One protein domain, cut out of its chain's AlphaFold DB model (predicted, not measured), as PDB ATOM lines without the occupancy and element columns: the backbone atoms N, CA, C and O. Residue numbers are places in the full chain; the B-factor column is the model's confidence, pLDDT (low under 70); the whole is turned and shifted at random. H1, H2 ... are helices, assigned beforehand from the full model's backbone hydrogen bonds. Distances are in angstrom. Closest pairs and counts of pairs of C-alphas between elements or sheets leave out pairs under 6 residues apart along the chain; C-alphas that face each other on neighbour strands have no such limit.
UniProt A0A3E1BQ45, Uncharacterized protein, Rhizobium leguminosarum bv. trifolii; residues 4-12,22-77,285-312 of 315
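AT A GLANCE: This is residues 4 to 12, 22 to 77 and 285 to 312 of the 315 residues of an uncharacterized protein of Rhizobium leguminosarum bv. trifolii (UniProt A0A3E1BQ45). One long helix, H3, forms the spine of a small body, with H2 set crosswise to it by its last residues, H4 crossing it nearer its end, and H5 across it with its beginning at a corner with that of H4. The short H6 lies close to H3, and residues 4 to 12, with H1, stick out far from this body. The printed part has 93 residues with six named helices, H1 to H6 in order along the chain, and no named strand; the class is all helix. It is only just compact, close to loose, with a radius of gyration of the C-alphas of 14.6 A and spans of 50 by 35 by 22 A.

IN THESE COORDINATES: H1 is residues 4 to 7, beginning at C-alpha 4 at (61.772, 39.480, -13.818). H2, residues 22 to 32, is 15.1 A long from first to last C-alpha. H3, residues 41 to 60, runs 28.8 A from C-alpha 41 at (20.569, 45.890, -24.618). H4, residues 66 to 75, measures 14.4 A, and H5, residues 285 to 294, 13.9 A. H6 is residues 305 to 310, ending at C-alpha 310 at (26.401, 26.729, -18.461).

HOW THE PARTS SIT: H3 is the hub, touching three helices. With residues 43 to 51 alone it touches H2, about perpendicular at 84 degrees; the closest C-alphas, of Leu 32 and Thr 47, are 5.0 A apart. With residues 52 to 56 alone it touches H4, about perpendicular at 87 degrees; the closest C-alphas, of Thr 56 and Val 69, are 5.8 A apart. With residues 50 to 53 alone it only just touches H5, with 3 pairs of C-alphas within 8 A, the closest those of Leu 50 and Ala 288 at 7.0 A; the two are about perpendicular at 76 degrees. H4 and H5 also only just touch, with 3 such pairs, the closest those of Pro 66 and Leu 285 at 5.5 A. H6 is close to H3 but not clearly touching, the closest C-alphas being those of Leu 54 and Ala 307 at 7.7 A. H2 is apart from H4, H5 and H6. In H2 to H6 every O i to N i+4 pair is within hydrogen-bond range; H1 is too short for such a pair.

THE WHOLE: The C-alphas of Glu 4 and Gln 77, the two farthest apart, are 50.5 A apart. Residues 4 to 12 stand free, and the body without them spans 33 by 27 by 24 A. Residues 13 to 21 and 78 to 284 are not printed, with C-alpha gaps of 14.5 A and 20.3 A across the cuts. Of the links that are printed whole, H3 to H4 is tight, and H2 to H3 and H5 to H6 are short. Residues 298 to 299 pair with residues 302 to 303, antiparallel. The mean pLDDT of the printed part is 87.0, and residues 34 to 38 are under 70.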
ATOM      1  N   GLU A   4      62.143  39.744 -15.217       78.00
ATOM      2  CA  GLU A   4      61.772  39.480 -13.818       78.00
ATOM      3  C   GLU A   4      60.526  40.272 -13.376       78.00
ATOM      4  O   GLU A   4      59.715  39.792 -12.594       78.00
ATOM      5  N   LEU A   5      60.336  41.475 -13.925       76.62
ATOM      6  CA  LEU A   5      59.167  42.325 -13.662       76.62
ATOM      7  C   LEU A   5      57.901  41.824 -14.373       76.62
ATOM      8  O   LEU A   5      56.797  42.176 -13.974       76.62
ATOM      9  N   LEU A   6      58.053  41.041 -15.445       75.06
ATOM     10  CA  LEU A   6      56.936  40.365 -16.107       75.06
ATOM     11  C   LEU A   6      56.500  39.130 -15.314       75.06
ATOM     12  O   LEU A   6      55.300  38.891 -15.200       75.06
ATOM     13  N   ASP A   7      57.448  38.404 -14.716       82.06
ATOM     14  CA  ASP A   7      57.157  37.243 -13.869       82.06
ATOM     15  C   ASP A   7      56.364  37.637 -12.611       82.06
ATOM     16  O   ASP A   7      55.443  36.929 -12.205       82.06
ATOM     17  N   GLU A   8      56.636  38.811 -12.028       83.88
ATOM     18  CA  GLU A   8      55.851  39.357 -10.906       83.88
ATOM     19  C   GLU A   8      54.387  39.662 -11.275       83.88
ATOM     20  O   GLU A   8      53.511  39.644 -10.409       83.88
ATOM     21  N   LEU A   9      54.106  39.924 -12.556       81.81
ATOM     22  CA  LEU A   9      52.760  40.181 -13.075       81.81
ATOM     23  C   LEU A   9      52.072  38.909 -13.584       81.81
ATOM     24  O   LEU A   9      50.908  38.960 -13.974       81.81
ATOM     25  N   TRP A  10      52.749  37.762 -13.567       80.88
ATOM     26  CA  TRP A  10      52.152  36.493 -13.973       80.88
ATOM     27  C   TRP A  10      50.831  36.187 -13.239       80.88
ATOM     28  O   TRP A  10      49.850  35.884 -13.916       80.88
ATOM     29  N   PRO A  11      50.722  36.346 -11.901       82.12
ATOM     30  CA  PRO A  11      49.503  35.981 -11.171       82.12
ATOM     31  C   PRO A  11      48.279  36.858 -11.464       82.12
ATOM     32  O   PRO A  11      47.181  36.493 -11.064       82.12
ATOM     33  N   ILE A  12      48.451  38.017 -12.112       79.19
ATOM     34  CA  ILE A  12      47.338  38.919 -12.458       79.19
ATOM     35  C   ILE A  12      46.812  38.692 -13.881       79.19
ATOM     36  O   ILE A  12      45.954  39.443 -14.349       79.19
ATOM     37  N   GLN A  22      35.798  33.517  -6.550       85.88
ATOM     38  CA  GLN A  22      34.773  34.561  -6.567       85.88
ATOM     39  C   GLN A  22      34.956  35.530  -7.746       85.88
ATOM     40  O   GLN A  22      33.974  36.015  -8.295       85.88
ATOM     41  N   GLU A  23      36.201  35.800  -8.146       84.69
ATOM     42  CA  GLU A  23      36.509  36.634  -9.311       84.69
ATOM     43  C   GLU A  23      35.948  36.022 -10.597       84.69
ATOM     44  O   GLU A  23      35.245  36.695 -11.351       84.69
ATOM     45  N   LEU A  24      36.186  34.727 -10.807       83.62
ATOM     46  CA  LEU A  24      35.679  34.003 -11.966       83.62
ATOM     47  C   LEU A  24      34.149  34.002 -12.020       83.62
ATOM     48  O   LEU A  24      33.568  34.274 -13.066       83.62
ATOM     49  N   ALA A  25      33.504  33.774 -10.872       81.06
ATOM     50  CA  ALA A  25      32.049  33.819 -10.760       81.06
ATOM     51  C   ALA A  25      31.476  35.202 -11.127       81.06
ATOM     52  O   ALA A  25      30.437  35.284 -11.779       81.06
ATOM     53  N   ILE A  26      32.161  36.293 -10.760       83.25
ATOM     54  CA  ILE A  26      31.751  37.658 -11.129       83.25
ATOM     55  C   ILE A  26      31.870  37.875 -12.642       83.25
ATOM     56  O   ILE A  26      30.957  38.445 -13.242       83.25
ATOM     57  N   TYR A  27      32.963  37.428 -13.270       83.06
ATOM     58  CA  TYR A  27      33.132  37.551 -14.721       83.06
ATOM     59  C   TYR A  27      32.039  36.812 -15.491       83.06
ATOM     60  O   TYR A  27      31.447  37.379 -16.410       83.06
ATOM     61  N   GLU A  28      31.737  35.576 -15.098       79.75
ATOM     62  CA  GLU A  28      30.665  34.791 -15.713       79.75
ATOM     63  C   GLU A  28      29.299  35.433 -15.502       79.75
ATOM     64  O   GLU A  28      28.521  35.554 -16.449       79.75
ATOM     65  N   GLN A  29      29.022  35.916 -14.289       78.94
ATOM     66  CA  GLN A  29      27.769  36.603 -14.007       78.94
ATOM     67  C   GLN A  29      27.596  37.845 -14.888       78.94
ATOM     68  O   GLN A  29      26.531  38.054 -15.461       78.94
ATOM     69  N   LEU A  30      28.652  38.647 -15.037       77.94
ATOM     70  CA  LEU A  30      28.618  39.881 -15.818       77.94
ATOM     71  C   LEU A  30      28.458  39.634 -17.327       77.94
ATOM     72  O   LEU A  30      27.882  40.469 -18.022       77.94
ATOM     73  N   LEU A  31      29.026  38.543 -17.848       77.62
ATOM     74  CA  LEU A  31      29.189  38.340 -19.291       77.62
ATOM     75  C   LEU A  31      28.297  37.256 -19.889       77.62
ATOM     76  O   LEU A  31      28.108  37.265 -21.103       77.62
ATOM     77  N   LEU A  32      27.795  36.325 -19.077       78.56
ATOM     78  CA  LEU A  32      26.988  35.190 -19.536       78.56
ATOM     79  C   LEU A  32      25.605  35.133 -18.882       78.56
ATOM     80  O   LEU A  32      24.672  34.635 -19.513       78.56
ATOM     81  N   ASN A  33      25.461  35.693 -17.675       70.31
ATOM     82  CA  ASN A  33      24.230  35.648 -16.883       70.31
ATOM     83  C   ASN A  33      23.716  37.048 -16.523       70.31
ATOM     84  O   ASN A  33      23.363  37.320 -15.373       70.31
ATOM     85  N   THR A  34      23.632  37.943 -17.512       64.38
ATOM     86  CA  THR A  34      22.866  39.192 -17.362       64.38
ATOM     87  C   THR A  34      21.361  38.920 -17.378       64.38
ATOM     88  O   THR A  34      20.661  39.253 -18.328       64.38
ATOM     89  N   GLU A  35      20.862  38.299 -16.312       59.56
ATOM     90  CA  GLU A  35      19.435  38.194 -16.021       59.56
ATOM     91  C   GLU A  35      19.026  39.299 -15.038       59.56
ATOM     92  O   GLU A  35      19.701  39.551 -14.040       59.56
ATOM     93  N   GLY A  36      17.908  39.976 -15.318       60.09
ATOM     94  CA  GLY A  36      17.329  40.988 -14.431       60.09
ATOM     95  C   GLY A  36      16.845  42.244 -15.152       60.09
ATOM     96  O   GLY A  36      17.163  42.483 -16.315       60.09
ATOM     97  N   SER A  37      16.079  43.075 -14.440       57.88
ATOM     98  CA  SER A  37      15.519  44.341 -14.949       57.88
ATOM     99  C   SER A  37      16.569  45.381 -15.352       57.88
ATOM    100  O   SER A  37      16.233  46.343 -16.039       57.88
ATOM    101  N   ASP A  38      17.815  45.190 -14.919       69.12
ATOM    102  CA  ASP A  38      18.896  46.169 -15.043       69.12
ATOM    103  C   ASP A  38      19.856  45.850 -16.205       69.12
ATOM    104  O   ASP A  38      20.755  46.642 -16.497       69.12
ATOM    105  N   ALA A  39      19.676  44.712 -16.889       77.25
ATOM    106  CA  ALA A  39      20.497  44.334 -18.036       77.25
ATOM    107  C   ALA A  39      20.251  45.284 -19.218       77.25
ATOM    108  O   ALA A  39      19.122  45.460 -19.684       77.25
ATOM    109  N   THR A  40      21.314  45.897 -19.742       83.69
ATOM    110  CA  THR A  40      21.187  46.758 -20.921       83.69
ATOM    111  C   THR A  40      21.098  45.922 -22.197       83.69
ATOM    112  O   THR A  40      21.617  44.808 -22.277       83.69
ATOM    113  N   VAL A  41      20.546  46.499 -23.270       83.44
ATOM    114  CA  VAL A  41      20.569  45.890 -24.618       83.44
ATOM    115  C   VAL A  41      21.997  45.514 -25.048       83.44
ATOM    116  O   VAL A  41      22.213  44.518 -25.740       83.44
ATOM    117  N   GLY A  42      22.993  46.302 -24.628       84.56
ATOM    118  CA  GLY A  42      24.399  46.032 -24.911       84.56
ATOM    119  C   GLY A  42      24.952  44.824 -24.153       84.56
ATOM    120  O   GLY A  42      25.808  44.129 -24.697       84.56
ATOM    121  N   ASP A  43      24.479  44.567 -22.932       85.12
ATOM    122  CA  ASP A  43      24.883  43.394 -22.151       85.12
ATOM    123  C   ASP A  43      24.299  42.111 -22.741       85.12
ATOM    124  O   ASP A  43      25.035  41.153 -22.981       85.12
ATOM    125  N   LEU A  44      23.009  42.134 -23.093       88.06
ATOM    126  CA  LEU A  44      22.329  41.009 -23.739       88.06
ATOM    127  C   LEU A  44      22.987  40.651 -25.080       88.06
ATOM    128  O   LEU A  44      23.267  39.486 -25.354       88.06
ATOM    129  N   SER A  45      23.335  41.654 -25.895       88.75
ATOM    130  CA  SER A  45      24.021  41.435 -27.176       88.75
ATOM    131  C   SER A  45      25.427  40.838 -27.015       88.75
ATOM    132  O   SER A  45      25.839  39.988 -27.815       88.75
ATOM    133  N   ARG A  46      26.175  41.269 -25.988       88.88
ATOM    134  CA  ARG A  46      27.499  40.718 -25.661       88.88
ATOM    135  C   ARG A  46      27.389  39.270 -25.199       88.88
ATOM    136  O   ARG A  46      28.088  38.424 -25.749       88.88
ATOM    137  N   THR A  47      26.468  39.000 -24.279       90.81
ATOM    138  CA  THR A  47      26.157  37.656 -23.780       90.81
ATOM    139  C   THR A  47      25.809  36.707 -24.920       90.81
ATOM    140  O   THR A  47      26.465  35.683 -25.091       90.81
ATOM    141  N   ALA A  48      24.848  37.082 -25.768       92.62
ATOM    142  CA  ALA A  48      24.449  36.272 -26.913       92.62
ATOM    143  C   ALA A  48      25.618  36.032 -27.886       92.62
ATOM    144  O   ALA A  48      25.781  34.931 -28.398       92.62
ATOM    145  N   SER A  49      26.494  37.022 -28.097       93.94
ATOM    146  CA  SER A  49      27.681  36.835 -28.947       93.94
ATOM    147  C   SER A  49      28.680  35.836 -28.364       93.94
ATOM    148  O   SER A  49      29.254  35.063 -29.124       93.94
ATOM    149  N   LEU A  50      28.903  35.840 -27.046       94.00
ATOM    150  CA  LEU A  50      29.782  34.865 -26.392       94.00
ATOM    151  C   LEU A  50      29.178  33.458 -26.435       94.00
ATOM    152  O   LEU A  50      29.881  32.514 -26.788       94.00
ATOM    153  N   LYS A  51      27.870  33.327 -26.183       93.81
ATOM    154  CA  LYS A  51      27.146  32.055 -26.327       93.81
ATOM    155  C   LYS A  51      27.237  31.503 -27.755       93.81
ATOM    156  O   LYS A  51      27.554  30.337 -27.928       93.81
ATOM    157  N   LEU A  52      27.107  32.345 -28.783       95.25
ATOM    158  CA  LEU A  52      27.308  31.946 -30.185       95.25
ATOM    159  C   LEU A  52      28.740  31.448 -30.494       95.25
ATOM    160  O   LEU A  52      28.932  30.588 -31.360       95.25
ATOM    161  N   VAL A  53      29.762  31.957 -29.797       95.62
ATOM    162  CA  VAL A  53      31.133  31.422 -29.904       95.62
ATOM    163  C   VAL A  53      31.224  30.039 -29.257       95.62
ATOM    164  O   VAL A  53      31.819  29.142 -29.854       95.62
ATOM    165  N   LEU A  54      30.601  29.841 -28.091       95.12
ATOM    166  CA  LEU A  54      30.521  28.530 -27.434       95.12
ATOM    167  C   LEU A  54      29.774  27.509 -28.306       95.12
ATOM    168  O   LEU A  54      30.270  26.406 -28.515       95.12
ATOM    169  N   GLU A  55      28.658  27.903 -28.922       95.12
ATOM    170  CA  GLU A  55      27.934  27.075 -29.895       95.12
ATOM    171  C   GLU A  55      28.802  26.674 -31.093       95.12
ATOM    172  O   GLU A  55      28.692  25.569 -31.621       95.12
ATOM    173  N   THR A  56      29.716  27.550 -31.517       95.94
ATOM    174  CA  THR A  56      30.690  27.209 -32.560       95.94
ATOM    175  C   THR A  56      31.702  26.184 -32.074       95.94
ATOM    176  O   THR A  56      31.935  25.206 -32.779       95.94
ATOM    177  N   ALA A  57      32.266  26.369 -30.877       95.81
ATOM    178  CA  ALA A  57      33.184  25.401 -30.279       95.81
ATOM    179  C   ALA A  57      32.528  24.016 -30.132       95.81
ATOM    180  O   ALA A  57      33.161  22.994 -30.399       95.81
ATOM    181  N   ARG A  58      31.236  23.991 -29.772       93.06
ATOM    182  CA  ARG A  58      30.413  22.779 -29.702       93.06
ATOM    183  C   ARG A  58      30.315  22.089 -31.058       93.06
ATOM    184  O   ARG A  58      30.631  20.907 -31.173       93.06
ATOM    185  N   ALA A  59      29.921  22.836 -32.088       93.56
ATOM    186  CA  ALA A  59      29.731  22.306 -33.433       93.56
ATOM    187  C   ALA A  59      31.039  21.802 -34.070       93.56
ATOM    188  O   ALA A  59      31.017  20.808 -34.795       93.56
ATOM    189  N   SER A  60      32.174  22.458 -33.802       92.88
ATOM    190  CA  SER A  60      33.476  22.060 -34.354       92.88
ATOM    191  C   SER A  60      34.224  21.022 -33.519       92.88
ATOM    192  O   SER A  60      35.186  20.451 -34.027       92.88
ATOM    193  N   SER A  61      33.804  20.763 -32.271       92.69
ATOM    194  CA  SER A  61      34.530  19.900 -31.315       92.69
ATOM    195  C   SER A  61      36.015  20.274 -31.203       92.69
ATOM    196  O   SER A  61      36.902  19.423 -31.238       92.69
ATOM    197  N   SER A  62      36.287  21.579 -31.180       95.00
ATOM    198  CA  SER A  62      37.632  22.145 -31.110       95.00
ATOM    199  C   SER A  62      37.558  23.605 -30.688       95.00
ATOM    200  O   SER A  62      36.520  24.252 -30.871       95.00
ATOM    201  N   ARG A  63      38.674  24.174 -30.221       95.44
ATOM    202  CA  ARG A  63      38.789  25.630 -30.075       95.44
ATOM    203  C   ARG A  63      38.472  26.324 -31.411       95.44
ATOM    204  O   ARG A  63      39.172  26.063 -32.393       95.44
ATOM    205  N   PRO A  64      37.469  27.216 -31.487       95.50
ATOM    206  CA  PRO A  64      37.163  27.902 -32.730       95.50
ATOM    207  C   PRO A  64      38.139  29.060 -32.949       95.50
ATOM    208  O   PRO A  64      38.501  29.781 -32.017       95.50
ATOM    209  N   ASP A  65      38.535  29.279 -34.200       93.94
ATOM    210  CA  ASP A  65      39.159  30.532 -34.622       93.94
ATOM    211  C   ASP A  65      38.084  31.545 -35.090       93.94
ATOM    212  O   ASP A  65      36.915  31.181 -35.280       93.94
ATOM    213  N   PRO A  66      38.417  32.838 -35.288       92.94
ATOM    214  CA  PRO A  66      37.434  33.826 -35.734       92.94
ATOM    215  C   PRO A  66      36.741  33.487 -37.051       92.94
ATOM    216  O   PRO A  66      35.597  33.885 -37.253       92.94
ATOM    217  N   MET A  67      37.434  32.817 -37.971       92.19
ATOM    218  CA  MET A  67      36.884  32.467 -39.274       92.19
ATOM    219  C   MET A  67      35.886  31.314 -39.141       92.19
ATOM    220  O   MET A  67      34.817  31.378 -39.744       92.19
ATOM    221  N   ALA A  68      36.183  30.327 -38.293       94.56
ATOM    222  CA  ALA A  68      35.263  29.253 -37.940       94.56
ATOM    223  C   ALA A  68      33.956  29.810 -37.354       94.56
ATOM    224  O   ALA A  68      32.880  29.464 -37.838       94.56
ATOM    225  N   VAL A  69      34.040  30.753 -36.402       95.31
ATOM    226  CA  VAL A  69      32.849  31.436 -35.855       95.31
ATOM    227  C   VAL A  69      32.084  32.149 -36.961       95.31
ATOM    228  O   VAL A  69      30.884  31.952 -37.120       95.31
ATOM    229  N   ARG A  70      32.768  32.965 -37.770       93.81
ATOM    230  CA  ARG A  70      32.123  33.729 -38.844       93.81
ATOM    231  C   ARG A  70      31.357  32.838 -39.808       93.81
ATOM    232  O   ARG A  70      30.228  33.177 -40.147       93.81
ATOM    233  N   TRP A  71      31.965  31.744 -40.251       95.50
ATOM    234  CA  TRP A  71      31.327  30.851 -41.204       95.50
ATOM    235  C   TRP A  71      30.207  30.041 -40.589       95.50
ATOM    236  O   TRP A  71      29.162  29.937 -41.221       95.50
ATOM    237  N   HIS A  72      30.379  29.553 -39.361       96.25
ATOM    238  CA  HIS A  72      29.322  28.841 -38.661       96.25
ATOM    239  C   HIS A  72      28.071  29.716 -38.501       96.25
ATOM    240  O   HIS A  72      26.983  29.305 -38.894       96.25
ATOM    241  N   LEU A  73      28.220  30.963 -38.041       95.81
ATOM    242  CA  LEU A  73      27.089  31.891 -37.896       95.81
ATOM    243  C   LEU A  73      26.450  32.285 -39.234       95.81
ATOM    244  O   LEU A  73      25.251  32.551 -39.285       95.81
ATOM    245  N   PHE A  74      27.245  32.334 -40.305       95.38
ATOM    246  CA  PHE A  74      26.778  32.670 -41.649       95.38
ATOM    247  C   PHE A  74      26.024  31.511 -42.327       95.38
ATOM    248  O   PHE A  74      25.103  31.748 -43.113       95.38
ATOM    249  N   SER A  75      26.401  30.262 -42.038       93.94
ATOM    250  CA  SER A  75      25.760  29.065 -42.599       93.94
ATOM    251  C   SER A  75      24.579  28.554 -41.776       93.94
ATOM    252  O   SER A  75      23.678  27.935 -42.335       93.94
ATOM    253  N   SER A  76      24.581  28.776 -40.460       93.81
ATOM    254  CA  SER A  76      23.524  28.293 -39.570       93.81
ATOM    255  C   SER A  76      22.262  29.140 -39.705       93.81
ATOM    256  O   SER A  76      22.317  30.368 -39.681       93.81
ATOM    257  N   GLN A  77      21.110  28.477 -39.829       89.12
ATOM    258  CA  GLN A  77      19.817  29.153 -39.953       89.12
ATOM    259  C   GLN A  77      19.235  29.536 -38.586       89.12
ATOM    260  O   GLN A  77      18.699  30.630 -38.429       89.12
ATOM    261  N   LEU A 285      36.508  39.144 -32.093       90.38
ATOM    262  CA  LEU A 285      36.351  37.699 -31.943       90.38
ATOM    263  C   LEU A 285      37.597  37.043 -31.357       90.38
ATOM    264  O   LEU A 285      37.458  36.252 -30.443       90.38
ATOM    265  N   ASN A 286      38.803  37.403 -31.814       91.31
ATOM    266  CA  ASN A 286      40.039  36.868 -31.226       91.31
ATOM    267  C   ASN A 286      40.116  37.146 -29.710       91.31
ATOM    268  O   ASN A 286      40.238  36.192 -28.947       91.31
ATOM    269  N   PRO A 287      39.979  38.408 -29.249       90.69
ATOM    270  CA  PRO A 287      39.865  38.700 -27.822       90.69
ATOM    271  C   PRO A 287      38.716  37.970 -27.116       90.69
ATOM    272  O   PRO A 287      38.902  37.526 -25.994       90.69
ATOM    273  N   ALA A 288      37.546  37.836 -27.748       91.31
ATOM    274  CA  ALA A 288      36.402  37.145 -27.149       91.31
ATOM    275  C   ALA A 288      36.658  35.639 -26.963       91.31
ATOM    276  O   ALA A 288      36.395  35.105 -25.894       91.31
ATOM    277  N   ILE A 289      37.223  34.970 -27.970       94.19
ATOM    278  CA  ILE A 289      37.637  33.564 -27.894       94.19
ATOM    279  C   ILE A 289      38.715  33.401 -26.823       94.19
ATOM    280  O   ILE A 289      38.609  32.510 -25.990       94.19
ATOM    281  N   GLN A 290      39.742  34.259 -26.826       91.56
ATOM    282  CA  GLN A 290      40.805  34.185 -25.825       91.56
ATOM    283  C   GLN A 290      40.254  34.380 -24.412       91.56
ATOM    284  O   GLN A 290      40.634  33.641 -23.519       91.56
ATOM    285  N   PHE A 291      39.309  35.299 -24.228       89.62
ATOM    286  CA  PHE A 291      38.634  35.472 -22.950       89.62
ATOM    287  C   PHE A 291      37.927  34.186 -22.496       89.62
ATOM    288  O   PHE A 291      38.105  33.782 -21.355       89.62
ATOM    289  N   LEU A 292      37.172  33.518 -23.380       92.56
ATOM    290  CA  LEU A 292      36.499  32.249 -23.060       92.56
ATOM    291  C   LEU A 292      37.486  31.130 -22.687       92.56
ATOM    292  O   LEU A 292      37.156  30.281 -21.863       92.56
ATOM    293  N   VAL A 293      38.690  31.151 -23.261       92.50
ATOM    294  CA  VAL A 293      39.787  30.255 -22.869       92.50
ATOM    295  C   VAL A 293      40.332  30.623 -21.494       92.50
ATOM    296  O   VAL A 293      40.484  29.754 -20.643       92.50
ATOM    297  N   ASP A 294      40.577  31.910 -21.252       88.38
ATOM    298  CA  ASP A 294      41.127  32.396 -19.985       88.38
ATOM    299  C   ASP A 294      40.194  32.092 -18.798       88.38
ATOM    300  O   ASP A 294      40.677  31.804 -17.708       88.38
ATOM    301  N   VAL A 295      38.869  32.098 -19.008       87.25
ATOM    302  CA  VAL A 295      37.879  31.718 -17.978       87.25
ATOM    303  C   VAL A 295      37.577  30.211 -17.912       87.25
ATOM    304  O   VAL A 295      36.740  29.790 -17.111       87.25
ATOM    305  N   GLY A 296      38.247  29.389 -18.727       89.06
ATOM    306  CA  GLY A 296      38.133  27.926 -18.692       89.06
ATOM    307  C   GLY A 296      36.837  27.366 -19.288       89.06
ATOM    308  O   GLY A 296      36.389  26.293 -18.887       89.06
ATOM    309  N   LEU A 297      36.203  28.081 -20.219       91.12
ATOM    310  CA  LEU A 297      34.997  27.616 -20.924       91.12
ATOM    311  C   LEU A 297      35.311  26.963 -22.273       91.12
ATOM    312  O   LEU A 297      34.507  26.195 -22.805       91.12
ATOM    313  N   VAL A 298      36.480  27.268 -22.831       93.62
ATOM    314  CA  VAL A 298      36.979  26.668 -24.066       93.62
ATOM    315  C   VAL A 298      38.416  26.214 -23.854       93.62
ATOM    316  O   VAL A 298      39.229  26.965 -23.321       93.62
ATOM    317  N   ASP A 299      38.745  25.021 -24.325       92.62
ATOM    318  CA  ASP A 299      40.110  24.517 -24.430       92.62
ATOM    319  C   ASP A 299      40.407  24.068 -25.870       92.62
ATOM    320  O   ASP A 299      39.638  24.346 -26.796       92.62
ATOM    321  N   ASP A 300      41.550  23.414 -26.083       90.75
ATOM    322  CA  ASP A 300      41.959  22.943 -27.408       90.75
ATOM    323  C   ASP A 300      40.988  21.894 -27.997       90.75
ATOM    324  O   ASP A 300      40.834  21.834 -29.221       90.75
ATOM    325  N   GLU A 301      40.281  21.134 -27.153       91.19
ATOM    326  CA  GLU A 301      39.274  20.132 -27.538       91.19
ATOM    327  C   GLU A 301      37.860  20.731 -27.696       91.19
ATOM    328  O   GLU A 301      36.916  20.037 -28.080       91.19
ATOM    329  N   GLY A 302      37.702  22.042 -27.491       91.88
ATOM    330  CA  GLY A 302      36.445  22.759 -27.678       91.88
ATOM    331  C   GLY A 302      35.806  23.138 -26.353       91.88
ATOM    332  O   GLY A 302      36.406  23.871 -25.575       91.88
ATOM    333  N   LEU A 303      34.553  22.741 -26.128       93.69
ATOM    334  CA  LEU A 303      33.858  23.081 -24.885       93.69
ATOM    335  C   LEU A 303      34.390  22.274 -23.701       93.69
ATOM    336  O   LEU A 303      34.475  21.045 -23.762       93.69
ATOM    337  N   THR A 304      34.632  22.963 -22.588       92.50
ATOM    338  CA  THR A 304      34.873  22.311 -21.299       92.50
ATOM    339  C   THR A 304      33.558  21.822 -20.688       92.50
ATOM    340  O   THR A 304      32.471  22.250 -21.085       92.50
ATOM    341  N   GLU A 305      33.632  20.938 -19.691       89.31
ATOM    342  CA  GLU A 305      32.432  20.432 -19.007       89.31
ATOM    343  C   GLU A 305      31.616  21.553 -18.361       89.31
ATOM    344  O   GLU A 305      30.399  21.626 -18.507       89.31
ATOM    345  N   ARG A 306      32.310  22.516 -17.756       85.88
ATOM    346  CA  ARG A 306      31.696  23.706 -17.175       85.88
ATOM    347  C   ARG A 306      30.911  24.528 -18.197       85.88
ATOM    348  O   ARG A 306      29.865  25.084 -17.874       85.88
ATOM    349  N   ALA A 307      31.410  24.628 -19.428       88.56
ATOM    350  CA  ALA A 307      30.693  25.331 -20.482       88.56
ATOM    351  C   ALA A 307      29.418  24.589 -20.907       88.56
ATOM    352  O   ALA A 307      28.413  25.246 -21.171       88.56
ATOM    353  N   ARG A 308      29.428  23.249 -20.919       87.88
ATOM    354  CA  ARG A 308      28.225  22.435 -21.178       87.88
ATOM    355  C   ARG A 308      27.165  22.648 -20.101       87.88
ATOM    356  O   ARG A 308      26.016  22.934 -20.429       87.88
ATOM    357  N   GLU A 309      27.572  22.638 -18.830       85.00
ATOM    358  CA  GLU A 309      26.687  22.950 -17.702       85.00
ATOM    359  C   GLU A 309      26.058  24.348 -17.842       85.00
ATOM    360  O   GLU A 309      24.848  24.510 -17.672       85.00
ATOM    361  N   LEU A 310      26.859  25.353 -18.217       80.25
ATOM    362  CA  LEU A 310      26.401  26.729 -18.461       80.25
ATOM    363  C   LEU A 310      25.414  26.851 -19.629       80.25
ATOM    364  O   LEU A 310      24.536  27.714 -19.596       80.25
ATOM    365  N   LEU A 311      25.547  26.010 -20.656       78.31
ATOM    366  CA  LEU A 311      24.608  25.942 -21.779       78.31
ATOM    367  C   LEU A 311      23.352  25.111 -21.457       78.31
ATOM    368  O   LEU A 311      22.453  25.019 -22.290       78.31
ATOM    369  N   GLY A 312      23.249  24.542 -20.252       73.62
ATOM    370  CA  GLY A 312      22.114  23.712 -19.843       73.62
ATOM    371  C   GLY A 312      22.165  22.280 -20.383       73.62
ATOM    372  O   GLY A 312      21.177  21.552 -20.277       73.62
TER     373      GLY A 312